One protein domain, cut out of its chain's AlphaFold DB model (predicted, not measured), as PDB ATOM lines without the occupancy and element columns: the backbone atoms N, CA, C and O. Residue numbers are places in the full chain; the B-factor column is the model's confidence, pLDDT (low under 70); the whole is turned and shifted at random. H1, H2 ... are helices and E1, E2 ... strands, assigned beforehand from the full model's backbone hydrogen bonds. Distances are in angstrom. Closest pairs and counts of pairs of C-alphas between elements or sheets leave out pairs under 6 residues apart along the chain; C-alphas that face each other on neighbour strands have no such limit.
ATOM      1  N   ARG A   3     -25.398  26.675  -7.552       90.50
ATOM      2  CA  ARG A   3     -25.557  26.738  -6.089       90.50
ATOM      3  C   ARG A   3     -26.753  25.899  -5.643       90.50
ATOM      4  O   ARG A   3     -27.865  26.148  -6.082       90.50
ATOM      5  N   VAL A   4     -26.543  24.930  -4.754       88.88
ATOM      6  CA  VAL A   4     -27.600  24.038  -4.242       88.88
ATOM      7  C   VAL A   4     -27.891  24.371  -2.786       88.88
ATOM      8  O   VAL A   4     -26.965  24.495  -1.989       88.88
ATOM      9  N   SER A   5     -29.169  24.497  -2.425       90.00
ATOM     10  CA  SER A   5     -29.590  24.779  -1.047       90.00
ATOM     11  C   SER A   5     -30.648  23.795  -0.573       90.00
ATOM     12  O   SER A   5     -31.673  23.609  -1.232       90.00
ATOM     13  N   LEU A   6     -30.428  23.192   0.595       87.62
ATOM     14  CA  LEU A   6     -31.428  22.354   1.255       87.62
ATOM     15  C   LEU A   6     -32.519  23.227   1.876       87.62
ATOM     16  O   LEU A   6     -32.232  24.222   2.541       87.62
ATOM     17  N   LEU A   7     -33.774  22.824   1.694       87.94
ATOM     18  CA  LEU A   7     -34.941  23.535   2.221       87.94
ATOM     19  C   LEU A   7     -35.410  22.958   3.566       87.94
ATOM     20  O   LEU A   7     -36.112  23.631   4.316       87.94
ATOM     21  N   ALA A   8     -34.977  21.744   3.920       86.44
ATOM     22  CA  ALA A   8     -35.320  21.090   5.182       86.44
ATOM     23  C   ALA A   8     -34.132  20.331   5.794       86.44
ATOM     24  O   ALA A   8     -33.108  20.111   5.146       86.44
ATOM     25  N   GLY A   9     -34.289  19.920   7.055       85.88
ATOM     26  CA  GLY A   9     -33.294  19.136   7.784       85.88
ATOM     27  C   GLY A   9     -32.212  19.969   8.490       85.88
ATOM     28  O   GLY A   9     -32.294  21.198   8.535       85.88
ATOM     29  N   PRO A  10     -31.187  19.311   9.066       85.56
ATOM     30  CA  PRO A  10     -30.163  19.950   9.905       85.56
ATOM     31  C   PRO A  10     -29.247  20.921   9.146       85.56
ATOM     32  O   PRO A  10     -28.587  21.748   9.768       85.56
ATOM     33  N   TYR A  11     -29.220  20.829   7.817       84.06
ATOM     34  CA  TYR A  11     -28.435  21.689   6.933       84.06
ATOM     35  C   TYR A  11     -29.321  22.665   6.136       84.06
ATOM     36  O   TYR A  11     -28.868  23.238   5.147       84.06
ATOM     37  N   SER A  12     -30.589  22.845   6.534       89.00
ATOM     38  CA  SER A  12     -31.504  23.779   5.866       89.00
ATOM     39  C   SER A  12     -30.921  25.195   5.832       89.00
ATOM     40  O   SER A  12     -30.379  25.685   6.825       89.00
ATOM     41  N   GLY A  13     -31.004  25.837   4.666       86.56
ATOM     42  CA  GLY A  13     -30.458  27.170   4.413       86.56
ATOM     43  C   GLY A  13     -28.951  27.217   4.141       86.56
ATOM     44  O   GLY A  13     -28.442  28.287   3.809       86.56
ATOM     45  N   GLN A  14     -28.227  26.098   4.240       87.62
ATOM     46  CA  GLN A  14     -26.839  26.043   3.780       87.62
ATOM     47  C   GLN A  14     -26.785  25.972   2.254       87.62
ATOM     48  O   GLN A  14     -27.546  25.228   1.634       87.62
ATOM     49  N   VAL A  15     -25.857  26.734   1.675       88.38
ATOM     50  CA  VAL A  15     -25.605  26.782   0.234       88.38
ATOM     51  C   VAL A  15     -24.320  26.018  -0.063       88.38
ATOM     52  O   VAL A  15     -23.272  26.314   0.511       88.38
ATOM     53  N   VAL A  16     -24.399  25.048  -0.970       85.62
ATOM     54  CA  VAL A  16     -23.248  24.336  -1.527       85.62
ATOM     55  C   VAL A  16     -22.962  24.904  -2.910       85.62
ATOM     56  O   VAL A  16     -23.815  24.862  -3.796       85.62
ATOM     57  N   GLU A  17     -21.760  25.439  -3.091       87.62
ATOM     58  CA  GLU A  17     -21.284  25.895  -4.394       87.62
ATOM     59  C   GLU A  17     -20.698  24.720  -5.177       87.62
ATOM     60  O   GLU A  17     -19.879  23.954  -4.667       87.62
ATOM     61  N   ALA A  18     -21.107  24.598  -6.435       83.31
ATOM     62  CA  ALA A  18     -20.653  23.572  -7.355       83.31
ATOM     63  C   ALA A  18     -19.904  24.224  -8.530       83.31
ATOM     64  O   ALA A  18     -20.512  24.604  -9.542       83.31
ATOM     65  N   PRO A  19     -18.581  24.421  -8.399       79.25
ATOM     66  CA  PRO A  19     -17.764  24.911  -9.494       79.25
ATOM     67  C   PRO A  19     -17.655  23.846 -10.595       79.25
ATOM     68  O   PRO A  19     -17.356  22.676 -10.339       79.25
ATOM     69  N   PHE A  20     -17.897  24.263 -11.837       75.69
ATOM     70  CA  PHE A  20     -17.894  23.372 -12.994       75.69
ATOM     71  C   PHE A  20     -16.517  22.753 -13.245       75.69
ATOM     72  O   PHE A  20     -15.484  23.399 -13.073       75.69
ATOM     73  N   GLY A  21     -16.509  21.476 -13.632       73.44
ATOM     74  CA  GLY A  21     -15.289  20.696 -13.862       73.44
ATOM     75  C   GLY A  21     -14.577  20.209 -12.592       73.44
ATOM     76  O   GLY A  21     -13.650  19.413 -12.704       73.44
ATOM     77  N   LEU A  22     -15.008  20.644 -11.401       74.88
ATOM     78  CA  LEU A  22     -14.464  20.190 -10.114       74.88
ATOM     79  C   LEU A  22     -15.431  19.286  -9.346       74.88
ATOM     80  O   LEU A  22     -14.983  18.383  -8.644       74.88
ATOM     81  N   VAL A  23     -16.736  19.527  -9.474       75.12
ATOM     82  CA  VAL A  23     -17.788  18.751  -8.810       75.12
ATOM     83  C   VAL A  23     -18.853  18.380  -9.834       75.12
ATOM     84  O   VAL A  23     -19.300  19.239 -10.600       75.12
ATOM     85  N   THR A  24     -19.252  17.109  -9.875       78.38
ATOM     86  CA  THR A  24     -20.345  16.667 -10.750       78.38
ATOM     87  C   THR A  24     -21.696  16.878 -10.059       78.38
ATOM     88  O   THR A  24     -21.759  16.847  -8.827       78.38
ATOM     89  N   PRO A  25     -22.804  17.069 -10.805       78.19
ATOM     90  CA  PRO A  25     -24.118  17.177 -10.176       78.19
ATOM     91  C   PRO A  25     -24.440  15.934  -9.341       78.19
ATOM     92  O   PRO A  25     -24.981  16.051  -8.245       78.19
ATOM     93  N   GLN A  26     -24.022  14.752  -9.802       76.56
ATOM     94  CA  GLN A  26     -24.196  13.489  -9.092       76.56
ATOM     95  C   GLN A  26     -23.558  13.489  -7.692       76.56
ATOM     96  O   GLN A  26     -24.185  12.997  -6.754       76.56
ATOM     97  N   ASP A  27     -22.371  14.081  -7.521       76.62
ATOM     98  CA  ASP A  27     -21.675  14.140  -6.223       76.62
ATOM     99  C   ASP A  27     -22.495  14.886  -5.158       76.62
ATOM    100  O   ASP A  27     -22.497  14.514  -3.983       76.62
ATOM    101  N   ILE A  28     -23.224  15.925  -5.569       77.12
ATOM    102  CA  ILE A  28     -24.035  16.753  -4.669       77.12
ATOM    103  C   ILE A  28     -25.452  16.189  -4.547       77.12
ATOM    104  O   ILE A  28     -25.966  16.007  -3.440       77.12
ATOM    105  N   LEU A  29     -26.091  15.886  -5.676       76.25
ATOM    106  CA  LEU A  29     -27.502  15.528  -5.728       76.25
ATOM    107  C   LEU A  29     -27.776  14.135  -5.159       76.25
ATOM    108  O   LEU A  29     -28.791  13.974  -4.487       76.25
ATOM    109  N   CYS A  30     -26.881  13.153  -5.319       72.00
ATOM    110  CA  CYS A  30     -27.036  11.854  -4.651       72.00
ATOM    111  C   CYS A  30     -26.992  11.997  -3.125       72.00
ATOM    112  O   CYS A  30     -27.760  11.341  -2.418       72.00
ATOM    113  N   GLY A  31     -26.124  12.875  -2.610       71.00
ATOM    114  CA  GLY A  31     -26.056  13.182  -1.184       71.00
ATOM    115  C   GLY A  31     -27.354  13.815  -0.689       71.00
ATOM    116  O   GLY A  31     -27.964  13.325   0.258       71.00
ATOM    117  N   VAL A  32     -27.820  14.861  -1.374       71.25
ATOM    118  CA  VAL A  32     -29.071  15.570  -1.061       71.25
ATOM    119  C   VAL A  32     -30.291  14.644  -1.140       71.25
ATOM    120  O   VAL A  32     -31.086  14.584  -0.198       71.25
ATOM    121  N   ALA A  33     -30.419  13.874  -2.222       66.62
ATOM    122  CA  ALA A  33     -31.509  12.927  -2.428       66.62
ATOM    123  C   ALA A  33     -31.487  11.789  -1.397       66.62
ATOM    124  O   ALA A  33     -32.546  11.366  -0.932       66.62
ATOM    125  N   GLY A  34     -30.301  11.343  -0.969       68.19
ATOM    126  CA  GLY A  34     -30.138  10.355   0.099       68.19
ATOM    127  C   GLY A  34     -30.759  10.798   1.428       68.19
ATOM    128  O   GLY A  34     -31.333   9.975   2.144       68.19
ATOM    129  N   TYR A  35     -30.734  12.100   1.724       67.44
ATOM    130  CA  TYR A  35     -31.409  12.669   2.895       67.44
ATOM    131  C   TYR A  35     -32.910  12.914   2.693       67.44
ATOM    132  O   TYR A  35     -33.602  13.248   3.653       67.44
ATOM    133  N   ARG A  36     -33.424  12.743   1.468       75.25
ATOM    134  CA  ARG A  36     -34.825  12.968   1.065       75.25
ATOM    135  C   ARG A  36     -35.364  14.367   1.357       75.25
ATOM    136  O   ARG A  36     -36.571  14.584   1.294       75.25
ATOM    137  N   TYR A  37     -34.496  15.323   1.662       81.12
ATOM    138  CA  TYR A  37     -34.926  16.691   1.901       81.12
ATOM    139  C   TYR A  37     -35.193  17.401   0.572       81.12
ATOM    140  O   TYR A  37     -34.468  17.170  -0.398       81.12
ATOM    141  N   PRO A  38     -36.214  18.270   0.500       84.62
ATOM    142  CA  PRO A  38     -36.379  19.169  -0.631       84.62
ATOM    143  C   PRO A  38     -35.172  20.111  -0.746       84.62
ATOM    144  O   PRO A  38     -34.572  20.509   0.258       84.62
ATOM    145  N   TRP A  39     -34.829  20.478  -1.978       88.56
ATOM    146  CA  TRP A  39     -33.748  21.411  -2.291       88.56
ATOM    147  C   TRP A  39     -34.130  22.318  -3.460       88.56
ATOM    148  O   TRP A  39     -35.025  22.005  -4.255       88.56
ATOM    149  N   THR A  40     -33.411  23.426  -3.576       89.50
ATOM    150  CA  THR A  40     -33.453  24.325  -4.727       89.50
ATOM    151  C   THR A  40     -32.057  24.484  -5.313       89.50
ATOM    152  O   THR A  40     -31.060  24.387  -4.587       89.50
ATOM    153  N   THR A  41     -32.000  24.724  -6.618       90.06
ATOM    154  CA  THR A  41     -30.759  24.943  -7.351       90.06
ATOM    155  C   THR A  41     -30.827  26.293  -8.046       90.06
ATOM    156  O   THR A  41     -31.781  26.594  -8.761       90.06
ATOM    157  N   ASP A  42     -29.820  27.124  -7.803       90.44
ATOM    158  CA  ASP A  42     -29.658  28.421  -8.434       90.44
ATOM    159  C   ASP A  42     -28.643  28.325  -9.581       90.44
ATOM    160  O   ASP A  42     -27.473  27.972  -9.391       90.44
ATOM    161  N   TYR A  43     -29.136  28.661 -10.772       89.88
ATOM    162  CA  TYR A  43     -28.434  28.637 -12.053       89.88
ATOM    163  C   TYR A  43     -28.061  30.033 -12.570       89.88
ATOM    164  O   TYR A  43     -27.660  30.165 -13.728       89.88
ATOM    165  N   SER A  44     -28.241  31.089 -11.773       90.81
ATOM    166  CA  SER A  44     -28.030  32.483 -12.201       90.81
ATOM    167  C   SER A  44     -26.617  32.762 -12.726       90.81
ATOM    168  O   SER A  44     -26.478  33.552 -13.656       90.81
ATOM    169  N   ASP A  45     -25.605  32.059 -12.212       90.50
ATOM    170  CA  ASP A  45     -24.204  32.183 -12.641       90.50
ATOM    171  C   ASP A  45     -23.726  31.003 -13.509       90.50
ATOM    172  O   ASP A  45     -22.521  30.843 -13.740       90.50
ATOM    173  N   ALA A  46     -24.629  30.113 -13.929       88.31
ATOM    174  CA  ALA A  46     -24.295  28.946 -14.740       88.31
ATOM    175  C   ALA A  46     -24.228  29.306 -16.228       88.31
ATOM    176  O   ALA A  46     -25.066  30.058 -16.728       88.31
ATOM    177  N   THR A  47     -23.254  28.740 -16.944       90.19
ATOM    178  CA  THR A  47     -23.279  28.747 -18.415       90.19
ATOM    179  C   THR A  47     -24.425  27.870 -18.930       90.19
ATOM    180  O   THR A  47     -24.963  27.047 -18.185       90.19
ATOM    181  N   ASP A  48     -24.799  28.010 -20.203       88.19
ATOM    182  CA  ASP A  48     -25.868  27.186 -20.788       88.19
ATOM    183  C   ASP A  48     -25.524  25.687 -20.744       88.19
ATOM    184  O   ASP A  48     -26.366  24.870 -20.379       88.19
ATOM    185  N   ASP A  49     -24.272  25.323 -21.032       85.12
ATOM    186  CA  ASP A  49     -23.806  23.932 -20.970       85.12
ATOM    187  C   ASP A  49     -23.828  23.384 -19.536       85.12
ATOM    188  O   ASP A  49     -24.279  22.259 -19.302       85.12
ATOM    189  N   GLU A  50     -23.386  24.189 -18.563       85.31
ATOM    190  CA  GLU A  50     -23.462  23.853 -17.138       85.31
ATOM    191  C   GLU A  50     -24.907  23.615 -16.708       85.31
ATOM    192  O   GLU A  50     -25.218  22.590 -16.099       85.31
ATOM    193  N   ARG A  51     -25.795  24.549 -17.049       88.06
ATOM    194  CA  ARG A  51     -27.212  24.479 -16.717       88.06
ATOM    195  C   ARG A  51     -27.859  23.242 -17.327       88.06
ATOM    196  O   ARG A  51     -28.508  22.504 -16.601       88.06
ATOM    197  N   ASN A  52     -27.641  22.975 -18.613       84.12
ATOM    198  CA  ASN A  52     -28.235  21.824 -19.296       84.12
ATOM    199  C   ASN A  52     -27.810  20.492 -18.661       84.12
ATOM    200  O   ASN A  52     -28.642  19.608 -18.444       84.12
ATOM    201  N   LEU A  53     -26.523  20.349 -18.322       83.94
ATOM    202  CA  LEU A  53     -26.023  19.160 -17.630       83.94
ATOM    203  C   LEU A  53     -26.703  18.990 -16.265       83.94
ATOM    204  O   LEU A  53     -27.160  17.896 -15.932       83.94
ATOM    205  N   TRP A  54     -26.789  20.066 -15.488       87.88
ATOM    206  CA  TRP A  54     -27.372  20.040 -14.152       87.88
ATOM    207  C   TRP A  54     -28.886  19.831 -14.147       87.88
ATOM    208  O   TRP A  54     -29.352  18.981 -13.395       87.88
ATOM    209  N   GLU A  55     -29.642  20.537 -14.990       87.06
ATOM    210  CA  GLU A  55     -31.103  20.419 -15.076       87.06
ATOM    211  C   GLU A  55     -31.520  18.975 -15.386       87.06
ATOM    212  O   GLU A  55     -32.466  18.468 -14.785       87.06
ATOM    213  N   SER A  56     -30.779  18.280 -16.260       83.00
ATOM    214  CA  SER A  56     -31.061  16.877 -16.590       83.00
ATOM    215  C   SER A  56     -30.889  15.937 -15.390       83.00
ATOM    216  O   SER A  56     -31.767  15.123 -15.111       83.00
ATOM    217  N   GLN A  57     -29.800  16.078 -14.628       84.38
ATOM    218  CA  GLN A  57     -29.547  15.232 -13.458       84.38
ATOM    219  C   GLN A  57     -30.429  15.616 -12.267       84.38
ATOM    220  O   GLN A  57     -30.897  14.746 -11.530       84.38
ATOM    221  N   GLU A  58     -30.687  16.910 -12.078       87.12
ATOM    222  CA  GLU A  58     -31.606  17.407 -11.058       87.12
ATOM    223  C   GLU A  58     -33.015  16.866 -11.286       87.12
ATOM    224  O   GLU A  58     -33.651  16.431 -10.323       87.12
ATOM    225  N   LEU A  59     -33.479  16.831 -12.537       87.50
ATOM    226  CA  LEU A  59     -34.771  16.262 -12.892       87.50
ATOM    227  C   LEU A  59     -34.873  14.797 -12.448       87.50
ATOM    228  O   LEU A  59     -35.775  14.473 -11.671       87.50
ATOM    229  N   SER A  60     -33.933  13.934 -12.849       84.81
ATOM    230  CA  SER A  60     -33.934  12.519 -12.442       84.81
ATOM    231  C   SER A  60     -33.910  12.363 -10.916       84.81
ATOM    232  O   SER A  60     -34.647  11.552 -10.354       84.81
ATOM    233  N   MET A  61     -33.135  13.185 -10.200       85.62
ATOM    234  CA  MET A  61     -33.051  13.105  -8.736       85.62
ATOM    235  C   MET A  61     -34.322  13.600  -8.038       85.62
ATOM    236  O   MET A  61     -34.755  12.995  -7.052       85.62
ATOM    237  N   LYS A  62     -34.955  14.670  -8.533       87.25
ATOM    238  CA  LYS A  62     -36.243  15.154  -8.008       87.25
ATOM    239  C   LYS A  62     -37.349  14.130  -8.240       87.25
ATOM    240  O   LYS A  62     -38.159  13.923  -7.337       87.25
ATOM    241  N   LEU A  63     -37.341  13.441  -9.383       88.75
ATOM    242  CA  LEU A  63     -38.259  12.338  -9.672       88.75
ATOM    243  C   LEU A  63     -38.097  11.188  -8.684       88.75
ATOM    244  O   LEU A  63     -39.071  10.791  -8.047       88.75
ATOM    245  N   VAL A  64     -36.869  10.703  -8.497       85.56
ATOM    246  CA  VAL A  64     -36.590   9.630  -7.536       85.56
ATOM    247  C   VAL A  64     -37.005  10.053  -6.126       85.56
ATOM    248  O   VAL A  64     -37.690   9.289  -5.448       85.56
ATOM    249  N   ARG A  65     -36.675  11.276  -5.684       87.06
ATOM    250  CA  ARG A  65     -37.087  11.777  -4.360       87.06
ATOM    251  C   ARG A  65     -38.609  11.803  -4.214       87.06
ATOM    252  O   ARG A  65     -39.119  11.350  -3.189       87.06
ATOM    253  N   ALA A  66     -39.318  12.334  -5.208       89.25
ATOM    254  CA  ALA A  66     -40.773  12.427  -5.209       89.25
ATOM    255  C   ALA A  66     -41.409  11.037  -5.086       89.25
ATOM    256  O   ALA A  66     -42.180  10.795  -4.161       89.25
ATOM    257  N   LEU A  67     -40.995  10.100  -5.939       90.12
ATOM    258  CA  LEU A  67     -41.485   8.723  -5.942       90.12
ATOM    259  C   LEU A  67     -41.182   8.008  -4.615       90.12
ATOM    260  O   LEU A  67     -42.084   7.469  -3.982       90.12
ATOM    261  N   VAL A  68     -39.947   8.092  -4.109       87.31
ATOM    262  CA  VAL A  68     -39.560   7.522  -2.801       87.31
ATOM    263  C   VAL A  68     -40.392   8.094  -1.646       87.31
ATOM    264  O   VAL A  68     -40.633   7.397  -0.659       87.31
ATOM    265  N   SER A  69     -40.818   9.352  -1.753       85.44
ATOM    266  CA  SER A  69     -41.642  10.033  -0.745       85.44
ATOM    267  C   SER A  69     -43.143   9.756  -0.906       85.44
ATOM    268  O   SER A  69     -43.933  10.230  -0.095       85.44
ATOM    269  N   GLY A  70     -43.542   8.984  -1.923       88.12
ATOM    270  CA  GLY A  70     -44.937   8.660  -2.227       88.12
ATOM    271  C   GLY A  70     -45.688   9.751  -2.999       88.12
ATOM    272  O   GLY A  70     -46.912   9.678  -3.117       88.12
ATOM    273  N   ALA A  71     -44.987  10.757  -3.523       91.06
ATOM    274  CA  ALA A  71     -45.588  11.801  -4.342       91.06
ATOM    275  C   ALA A  71     -45.969  11.270  -5.734       91.06
ATOM    276  O   ALA A  71     -45.355  10.348  -6.277       91.06
ATOM    277  N   THR A  72     -46.984  11.888  -6.337       94.69
ATOM    278  CA  THR A  72     -47.402  11.589  -7.711       94.69
ATOM    279  C   THR A  72     -46.568  12.401  -8.693       94.69
ATOM    280  O   THR A  72     -46.531  13.625  -8.601       94.69
ATOM    281  N   VAL A  73     -45.959  11.750  -9.678       95.38
ATOM    282  CA  VAL A  73     -45.348  12.439 -10.822       95.38
ATOM    283  C   VAL A  73     -46.358  12.476 -11.964       95.38
ATOM    284  O   VAL A  73     -46.979  11.463 -12.262       95.38
ATOM    285  N   ALA A  74     -46.530  13.619 -12.619       95.75
ATOM    286  CA  ALA A  74     -47.366  13.760 -13.805       95.75
ATOM    287  C   ALA A  74     -46.535  14.223 -15.005       95.75
ATOM    288  O   ALA A  74     -45.798  15.201 -14.903       95.75
ATOM    289  N   PHE A  75     -46.684  13.549 -16.147       94.81
ATOM    290  CA  PHE A  75     -46.012  13.898 -17.401       94.81
ATOM    291  C   PHE A  75     -46.907  13.553 -18.594       94.81
ATOM    292  O   PHE A  75     -47.434  12.446 -18.672       94.81
ATOM    293  N   LEU A  76     -47.121  14.507 -19.509       91.81
ATOM    294  CA  LEU A  76     -47.941  14.341 -20.725       91.81
ATOM    295  C   LEU A  76     -49.307  13.656 -20.492       91.81
ATOM    296  O   LEU A  76     -49.745  12.816 -21.276       91.81
ATOM    297  N   GLY A  77     -49.991  14.014 -19.401       91.00
ATOM    298  CA  GLY A  77     -51.306  13.461 -19.047       91.00
ATOM    299  C   GLY A  77     -51.278  12.060 -18.422       91.00
ATOM    300  O   GLY A  77     -52.336  11.537 -18.081       91.00
ATOM    301  N   LYS A  78     -50.096  11.463 -18.238       94.62
ATOM    302  CA  LYS A  78     -49.888  10.246 -17.448       94.62
ATOM    303  C   LYS A  78     -49.560  10.615 -16.002       94.62
ATOM    304  O   LYS A  78     -48.907  11.628 -15.749       94.62
ATOM    305  N   GLU A  79     -49.996   9.778 -15.065       96.31
ATOM    306  CA  GLU A  79     -49.637   9.871 -13.649       96.31
ATOM    307  C   GLU A  79     -48.863   8.621 -13.228       96.31
ATOM    308  O   GLU A  79     -49.236   7.496 -13.565       96.31
ATOM    309  N   TYR A  80     -47.792   8.831 -12.472       95.06
ATOM    310  CA  TYR A  80     -46.869   7.810 -12.006       95.06
ATOM    311  C   TYR A  80     -46.770   7.882 -10.486       95.06
ATOM    312  O   TYR A  80     -46.695   8.962  -9.896       95.06
ATOM    313  N   ARG A  81     -46.762   6.713  -9.854       93.69
ATOM    314  CA  ARG A  81     -46.615   6.532  -8.409       93.69
ATOM    315  C   ARG A  81     -45.754   5.304  -8.171       93.69
ATOM    316  O   ARG A  81     -45.796   4.382  -8.984       93.69
ATOM    317  N   SER A  82     -45.016   5.281  -7.069       91.25
ATOM    318  CA  SER A  82     -44.320   4.079  -6.620       91.25
ATOM    319  C   SER A  82     -44.802   3.648  -5.240       91.25
ATOM    320  O   SER A  82     -45.163   4.473  -4.403       91.25
ATOM    321  N   ASP A  83     -44.746   2.342  -4.989       83.81
ATOM    322  CA  ASP A  83     -45.111   1.736  -3.701       83.81
ATOM    323  C   ASP A  83     -43.918   1.690  -2.721       83.81
ATOM    324  O   ASP A  83     -43.821   0.817  -1.859       83.81
ATOM    325  N   GLY A  84     -42.970   2.624  -2.861       78.75
ATOM    326  CA  GLY A  84     -41.754   2.708  -2.050       78.75
ATOM    327  C   GLY A  84     -40.475   2.868  -2.873       78.75
ATOM    328  O   GLY A  84     -40.513   3.227  -4.050       78.75
ATOM    329  N   ILE A  85     -39.326   2.618  -2.230       79.06
ATOM    330  CA  ILE A  85     -37.988   2.886  -2.793       79.06
ATOM    331  C   ILE A  85     -37.679   1.983  -3.988       79.06
ATOM    332  O   ILE A  85     -37.223   2.480  -5.011       79.06
ATOM    333  N   GLU A  86     -37.920   0.673  -3.873       78.62
ATOM    334  CA  GLU A  86     -37.600  -0.280  -4.947       78.62
ATOM    335  C   GLU A  86     -38.405   0.032  -6.215       78.62
ATOM    336  O   GLU A  86     -37.837   0.126  -7.300       78.62
ATOM    337  N   GLY A  87     -39.701   0.325  -6.063       84.31
ATOM    338  CA  GLY A  87     -40.549   0.752  -7.176       84.31
ATOM    339  C   GLY A  87     -40.209   2.148  -7.711       84.31
ATOM    340  O   GLY A  87     -40.473   2.432  -8.873       84.31
ATOM    341  N   ALA A  88     -39.614   3.036  -6.906       86.94
ATOM    342  CA  ALA A  88     -39.305   4.399  -7.340       86.94
ATOM    343  C   ALA A  88     -38.293   4.426  -8.491       86.94
ATOM    344  O   ALA A  88     -38.461   5.207  -9.423       86.94
ATOM    345  N   PHE A  89     -37.279   3.558  -8.458       84.44
ATOM    346  CA  PHE A  89     -36.291   3.474  -9.536       84.44
ATOM    347  C   PHE A  89     -36.887   2.903 -10.825       84.44
ATOM    348  O   PHE A  89     -36.616   3.428 -11.902       84.44
ATOM    349  N   GLU A  90     -37.741   1.881 -10.726       88.62
ATOM    350  CA  GLU A  90     -38.447   1.324 -11.888       88.62
ATOM    351  C   GLU A  90     -39.356   2.375 -12.536       88.62
ATOM    352  O   GLU A  90     -39.337   2.576 -13.750       88.62
ATOM    353  N   ILE A  91     -40.130   3.093 -11.723       92.38
ATOM    354  CA  ILE A  91     -41.037   4.132 -12.208       92.38
ATOM    355  C   ILE A  91     -40.262   5.322 -12.785       92.38
ATOM    356  O   ILE A  91     -40.658   5.833 -13.830       92.38
ATOM    357  N   ALA A  92     -39.149   5.731 -12.171       88.88
ATOM    358  CA  ALA A  92     -38.271   6.762 -12.723       88.88
ATOM    359  C   ALA A  92     -37.722   6.355 -14.099       88.88
ATOM    360  O   ALA A  92     -37.823   7.139 -15.038       88.88
ATOM    361  N   SER A  93     -37.251   5.110 -14.250       88.38
ATOM    362  CA  SER A  93     -36.791   4.575 -15.541       88.38
ATOM    363  C   SER A  93     -37.893   4.613 -16.604       88.38
ATOM    364  O   SER A  93     -37.646   5.014 -17.736       88.38
ATOM    365  N   ARG A  94     -39.133   4.254 -16.246       91.88
ATOM    366  CA  ARG A  94     -40.282   4.318 -17.168       91.88
ATOM    367  C   ARG A  94     -40.644   5.745 -17.576       91.88
ATOM    368  O   ARG A  94     -41.067   5.966 -18.706       91.88
ATOM    369  N   ILE A  95     -40.507   6.710 -16.666       92.56
ATOM    370  CA  ILE A  95     -40.701   8.129 -16.990       92.56
ATOM    371  C   ILE A  95     -39.617   8.588 -17.971       92.56
ATOM    372  O   ILE A  95     -39.939   9.275 -18.934       92.56
ATOM    373  N   GLU A  96     -38.357   8.195 -17.766       89.25
ATOM    374  CA  GLU A  96     -37.259   8.514 -18.690       89.25
ATOM    375  C   GLU A  96     -37.492   7.919 -20.088       89.25
ATOM    376  O   GLU A  96     -37.325   8.625 -21.082       89.25
ATOM    377  N   GLU A  97     -37.966   6.673 -20.179       91.31
ATOM    378  CA  GLU A  97     -38.398   6.063 -21.446       91.31
ATOM    379  C   GLU A  97     -39.532   6.861 -22.109       91.31
ATOM    380  O   GLU A  97     -39.439   7.202 -23.285       91.31
ATOM    381  N   ASP A  98     -40.564   7.246 -21.351       92.25
ATOM    382  CA  ASP A  98     -41.680   8.046 -21.868       92.25
ATOM    383  C   ASP A  98     -41.236   9.446 -22.349       92.25
ATOM    384  O   ASP A  98     -41.821   9.996 -23.287       92.25
ATOM    385  N   ILE A  99     -40.207  10.040 -21.731       90.31
ATOM    386  CA  ILE A  99     -39.591  11.303 -22.178       90.31
ATOM    387  C   ILE A  99     -38.869  11.101 -23.514       90.31
ATOM    388  O   ILE A  99     -39.046  11.907 -24.434       90.31
ATOM    389  N   LEU A 100     -38.082  10.027 -23.632       89.38
ATOM    390  CA  LEU A 100     -37.367   9.677 -24.861       89.38
ATOM    391  C   LEU A 100     -38.341   9.396 -26.012       89.38
ATOM    392  O   LEU A 100     -38.171   9.951 -27.098       89.38
ATOM    393  N   ASP A 101     -39.394   8.618 -25.761       91.81
ATOM    394  CA  ASP A 101     -40.437   8.287 -26.740       91.81
ATOM    395  C   ASP A 101     -41.213   9.524 -27.207       91.81
ATOM    396  O   ASP A 101     -41.630   9.613 -28.365       91.81
ATOM    397  N   ALA A 102     -41.390  10.517 -26.330       89.94
ATOM    398  CA  ALA A 102     -42.004  11.786 -26.695       89.94
ATOM    399  C   ALA A 102     -41.121  12.637 -27.624       89.94
ATOM    400  O   ALA A 102     -41.639  13.559 -28.261       89.94
ATOM    401  N   GLY A 103     -39.811  12.363 -27.697       87.69
ATOM    402  CA  GLY A 103     -38.850  13.128 -28.495       87.69
ATOM    403  C   GLY A 103     -38.721  14.586 -28.051       87.69
ATOM    404  O   GLY A 103     -38.484  15.460 -28.885       87.69
ATOM    405  N   LYS A 104     -38.937  14.862 -26.759       84.38
ATOM    406  CA  LYS A 104     -38.964  16.211 -26.176       84.38
ATOM    407  C   LYS A 104     -37.960  16.356 -25.046       84.38
ATOM    408  O   LYS A 104     -37.557  15.377 -24.424       84.38
ATOM    409  N   VAL A 105     -37.617  17.599 -24.730       84.62
ATOM    410  CA  VAL A 105     -36.845  17.929 -23.533       84.62
ATOM    411  C   VAL A 105     -37.823  18.137 -22.382       84.62
ATOM    412  O   VAL A 105     -38.606  19.091 -22.381       84.62
ATOM    413  N   ALA A 106     -37.798  17.231 -21.406       89.31
ATOM    414  CA  ALA A 106     -38.571  17.390 -20.182       89.31
ATOM    415  C   ALA A 106     -37.936  18.439 -19.261       89.31
ATOM    416  O   ALA A 106     -36.716  18.590 -19.215       89.31
ATOM    417  N   TYR A 107     -38.769  19.158 -18.517       89.00
ATOM    418  CA  TYR A 107     -38.330  20.089 -17.482       89.00
ATOM    419  C   TYR A 107     -39.277  20.038 -16.285       89.00
ATOM    420  O   TYR A 107     -40.439  19.643 -16.405       89.00
ATOM    421  N   LEU A 108     -38.779  20.442 -15.117       89.56
ATOM    422  CA  LEU A 108     -39.597  20.557 -13.917       89.56
ATOM    423  C   LEU A 108     -40.518  21.779 -14.039       89.56
ATOM    424  O   LEU A 108     -40.048  22.913 -13.995       89.56
ATOM    425  N   GLU A 109     -41.820  21.553 -14.200       90.94
ATOM    426  CA  GLU A 109     -42.812  22.629 -14.306       90.94
ATOM    427  C   GLU A 109     -43.304  23.069 -12.924       90.94
ATOM    428  O   GLU A 109     -43.415  24.262 -12.647       90.94
ATOM    429  N   SER A 110     -43.574  22.107 -12.036       89.94
ATOM    430  CA  SER A 110     -44.013  22.369 -10.664       89.94
ATOM    431  C   SER A 110     -43.618  21.230  -9.730       89.94
ATOM    432  O   SER A 110     -43.599  20.061 -10.116       89.94
ATOM    433  N   GLU A 111     -43.371  21.563  -8.468       89.38
ATOM    434  CA  GLU A 111     -42.982  20.624  -7.419       89.38
ATOM    435  C   GLU A 111     -43.638  21.017  -6.093       89.38
ATOM    436  O   GLU A 111     -43.545  22.159  -5.647       89.38
ATOM    437  N   THR A 112     -44.302  20.050  -5.474       88.44
ATOM    438  CA  THR A 112     -44.944  20.129  -4.157       88.44
ATOM    439  C   THR A 112     -44.645  18.844  -3.383       88.44
ATOM    440  O   THR A 112     -44.055  17.911  -3.937       88.44
ATOM    441  N   ASP A 113     -45.047  18.778  -2.114       83.31
ATOM    442  CA  ASP A 113     -44.797  17.602  -1.272       83.31
ATOM    443  C   ASP A 113     -45.539  16.345  -1.763       83.31
ATOM    444  O   ASP A 113     -45.043  15.232  -1.596       83.31
ATOM    445  N   ASP A 114     -46.705  16.504  -2.394       89.81
ATOM    446  CA  ASP A 114     -47.566  15.413  -2.864       89.81
ATOM    447  C   ASP A 114     -47.534  15.215  -4.387       89.81
ATOM    448  O   ASP A 114     -47.940  14.154  -4.882       89.81
ATOM    449  N   ARG A 115     -47.048  16.207  -5.145       92.25
ATOM    450  CA  ARG A 115     -47.082  16.178  -6.609       92.25
ATOM    451  C   ARG A 115     -45.888  16.854  -7.279       92.25
ATOM    452  O   ARG A 115     -45.520  17.981  -6.951       92.25
ATOM    453  N   VAL A 116     -45.367  16.204  -8.315       92.56
ATOM    454  CA  VAL A 116     -44.415  16.763  -9.282       92.56
ATOM    455  C   VAL A 116     -45.057  16.781 -10.663       92.56
ATOM    456  O   VAL A 116     -45.655  15.793 -11.085       92.56
ATOM    457  N   ILE A 117     -44.943  17.899 -11.373       94.25
ATOM    458  CA  ILE A 117     -45.430  18.057 -12.745       94.25
ATOM    459  C   ILE A 117     -44.235  18.322 -13.648       94.25
ATOM    460  O   ILE A 117     -43.442  19.235 -13.404       94.25
ATOM    461  N   LEU A 118     -44.128  17.508 -14.691       93.50
ATOM    462  CA  LEU A 118     -43.140  17.654 -15.741       93.50
ATOM    463  C   LEU A 118     -43.770  18.287 -16.980       93.50
ATOM    464  O   LEU A 118     -44.747  17.766 -17.530       93.50
ATOM    465  N   GLY A 119     -43.148  19.365 -17.443       91.38
ATOM    466  CA  GLY A 119     -43.415  19.965 -18.741       91.38
ATOM    467  C   GLY A 119     -42.542  19.333 -19.826       91.38
ATOM    468  O   GLY A 119     -41.566  18.640 -19.541       91.38
ATOM    469  N   ALA A 120     -42.882  19.579 -21.091       90.44
ATOM    470  CA  ALA A 120     -42.106  19.119 -22.240       90.44
ATOM    471  C   ALA A 120     -42.007  20.227 -23.296       90.44
ATOM    472  O   ALA A 120     -43.021  20.865 -23.598       90.44
ATOM    473  N   ARG A 121     -40.819  20.433 -23.870       87.19
ATOM    474  CA  ARG A 121     -40.555  21.401 -24.948       87.19
ATOM    475  C   ARG A 121     -39.785  20.782 -26.107       87.19
ATOM    476  O   ARG A 121     -39.036  19.809 -25.861       87.19
TER     477      ARG A 121
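This is residues 3 to 121 of the 121 residues of an uncharacterized protein of Candidatus Moranbacteria bacterium (UniProt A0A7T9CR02). The model is two small sheets side by side along the longest axis, with the long helix H2 running between them. The larger sheet has H2 and H3 over one face, and the smaller has H1 over one face, while the sheets themselves stay apart. The printed part has 119 residues with three named helices and seven named strands, in the order E1 E2 H1 E3 H2 E4 E5 H3 E6 E7, and its class is mixed, helices and strands. The larger sheet is mixed, in the order E5 E4 E7 E6; the smaller, E2 E1 E3, is antiparallel throughout. The whole is compact and rounded, with a radius of gyration of the C-alphas of 14.0 A and spans of 35 by 32 by 21 A.

Look first for the larger sheet. E5 is residues 78 to 80, 6.7 A long; E4 is residues 72 to 75, 10.1 A; E7 is residues 115 to 120, 16.7 A, ending at C-alpha 120 at (-42.106, 19.119, -22.240); E6 is residues 106 to 111, 13.9 A. Find C-alpha 48 at (-25.868, 27.186, -20.788); from there H2 runs 30.0 A through residues 48 to 68. H3, residues 85 to 102, is 25.8 A long. In the smaller sheet, E1 begins at C-alpha 3 at (-25.557, 26.738, -6.089) and covers residues 3 to 6, 10.4 A; E2 is residues 15 to 18, 9.6 A, and E3 residues 39 to 42, 10.2 A. H1 is residues 25 to 34, 13.7 A.

Begin at E4 and E7, which are parallel neighbours at 11 degrees, with N 74 and O 116 2.8 A apart. E5 and E4 are an antiparallel hairpin, where N 80 and O 73 stand 2.8 A apart; E6 and E7 form another, with N 117 and O 110 at 2.8 A. H2 and H3 on the same face give two layers, helices on one face of a sheet. H2 has a height over the sheet of 9.1 A and only just runs slantwise to the strands, at 32 degrees to E7 on the local plane. H3, at a height of 9.6 A, lies over E4 and runs along the strands, at 2 degrees to E4 on the local plane. E5, H3, E6 are a split strand-helix-strand unit, two strands running the same way with E4 and E7 between them, and its crossover is right-handed. H2 touches H3 with residues 60 to 68 alone, at a steep tilt of 45 degrees, opposite ways; the closest C-alphas, of Val 68 and Ile 85, are 4.9 A apart. H2 touches H1 at a shallow tilt of 18 degrees, the same way, with the closest C-alphas, of Pro 25 and Trp 54, 5.9 A apart. H1 is on the smaller sheet, again two layers, at a height of 8.6 A. There N 5 and O 40 of E1 and E3 are 2.9 A apart, and N 16 and O 4 of the hairpin E1 and E2 are 2.8 A apart. E2, H1, E3 are a second split unit, with E1 between its strands and a right-handed crossover. Every O i to N i+4 pair is within hydrogen-bond range in H2; in H1 it is 5 of 6 and in H3 12 of 14.

The C-alphas of Pro 10 and Gly 103, the two farthest apart, are 40.0 A from each other. The printed part has no cut and no long link. Its mean pLDDT is 86.3; look for values under 70 at residues 33 to 35, of which 33 and 34 belong to H1.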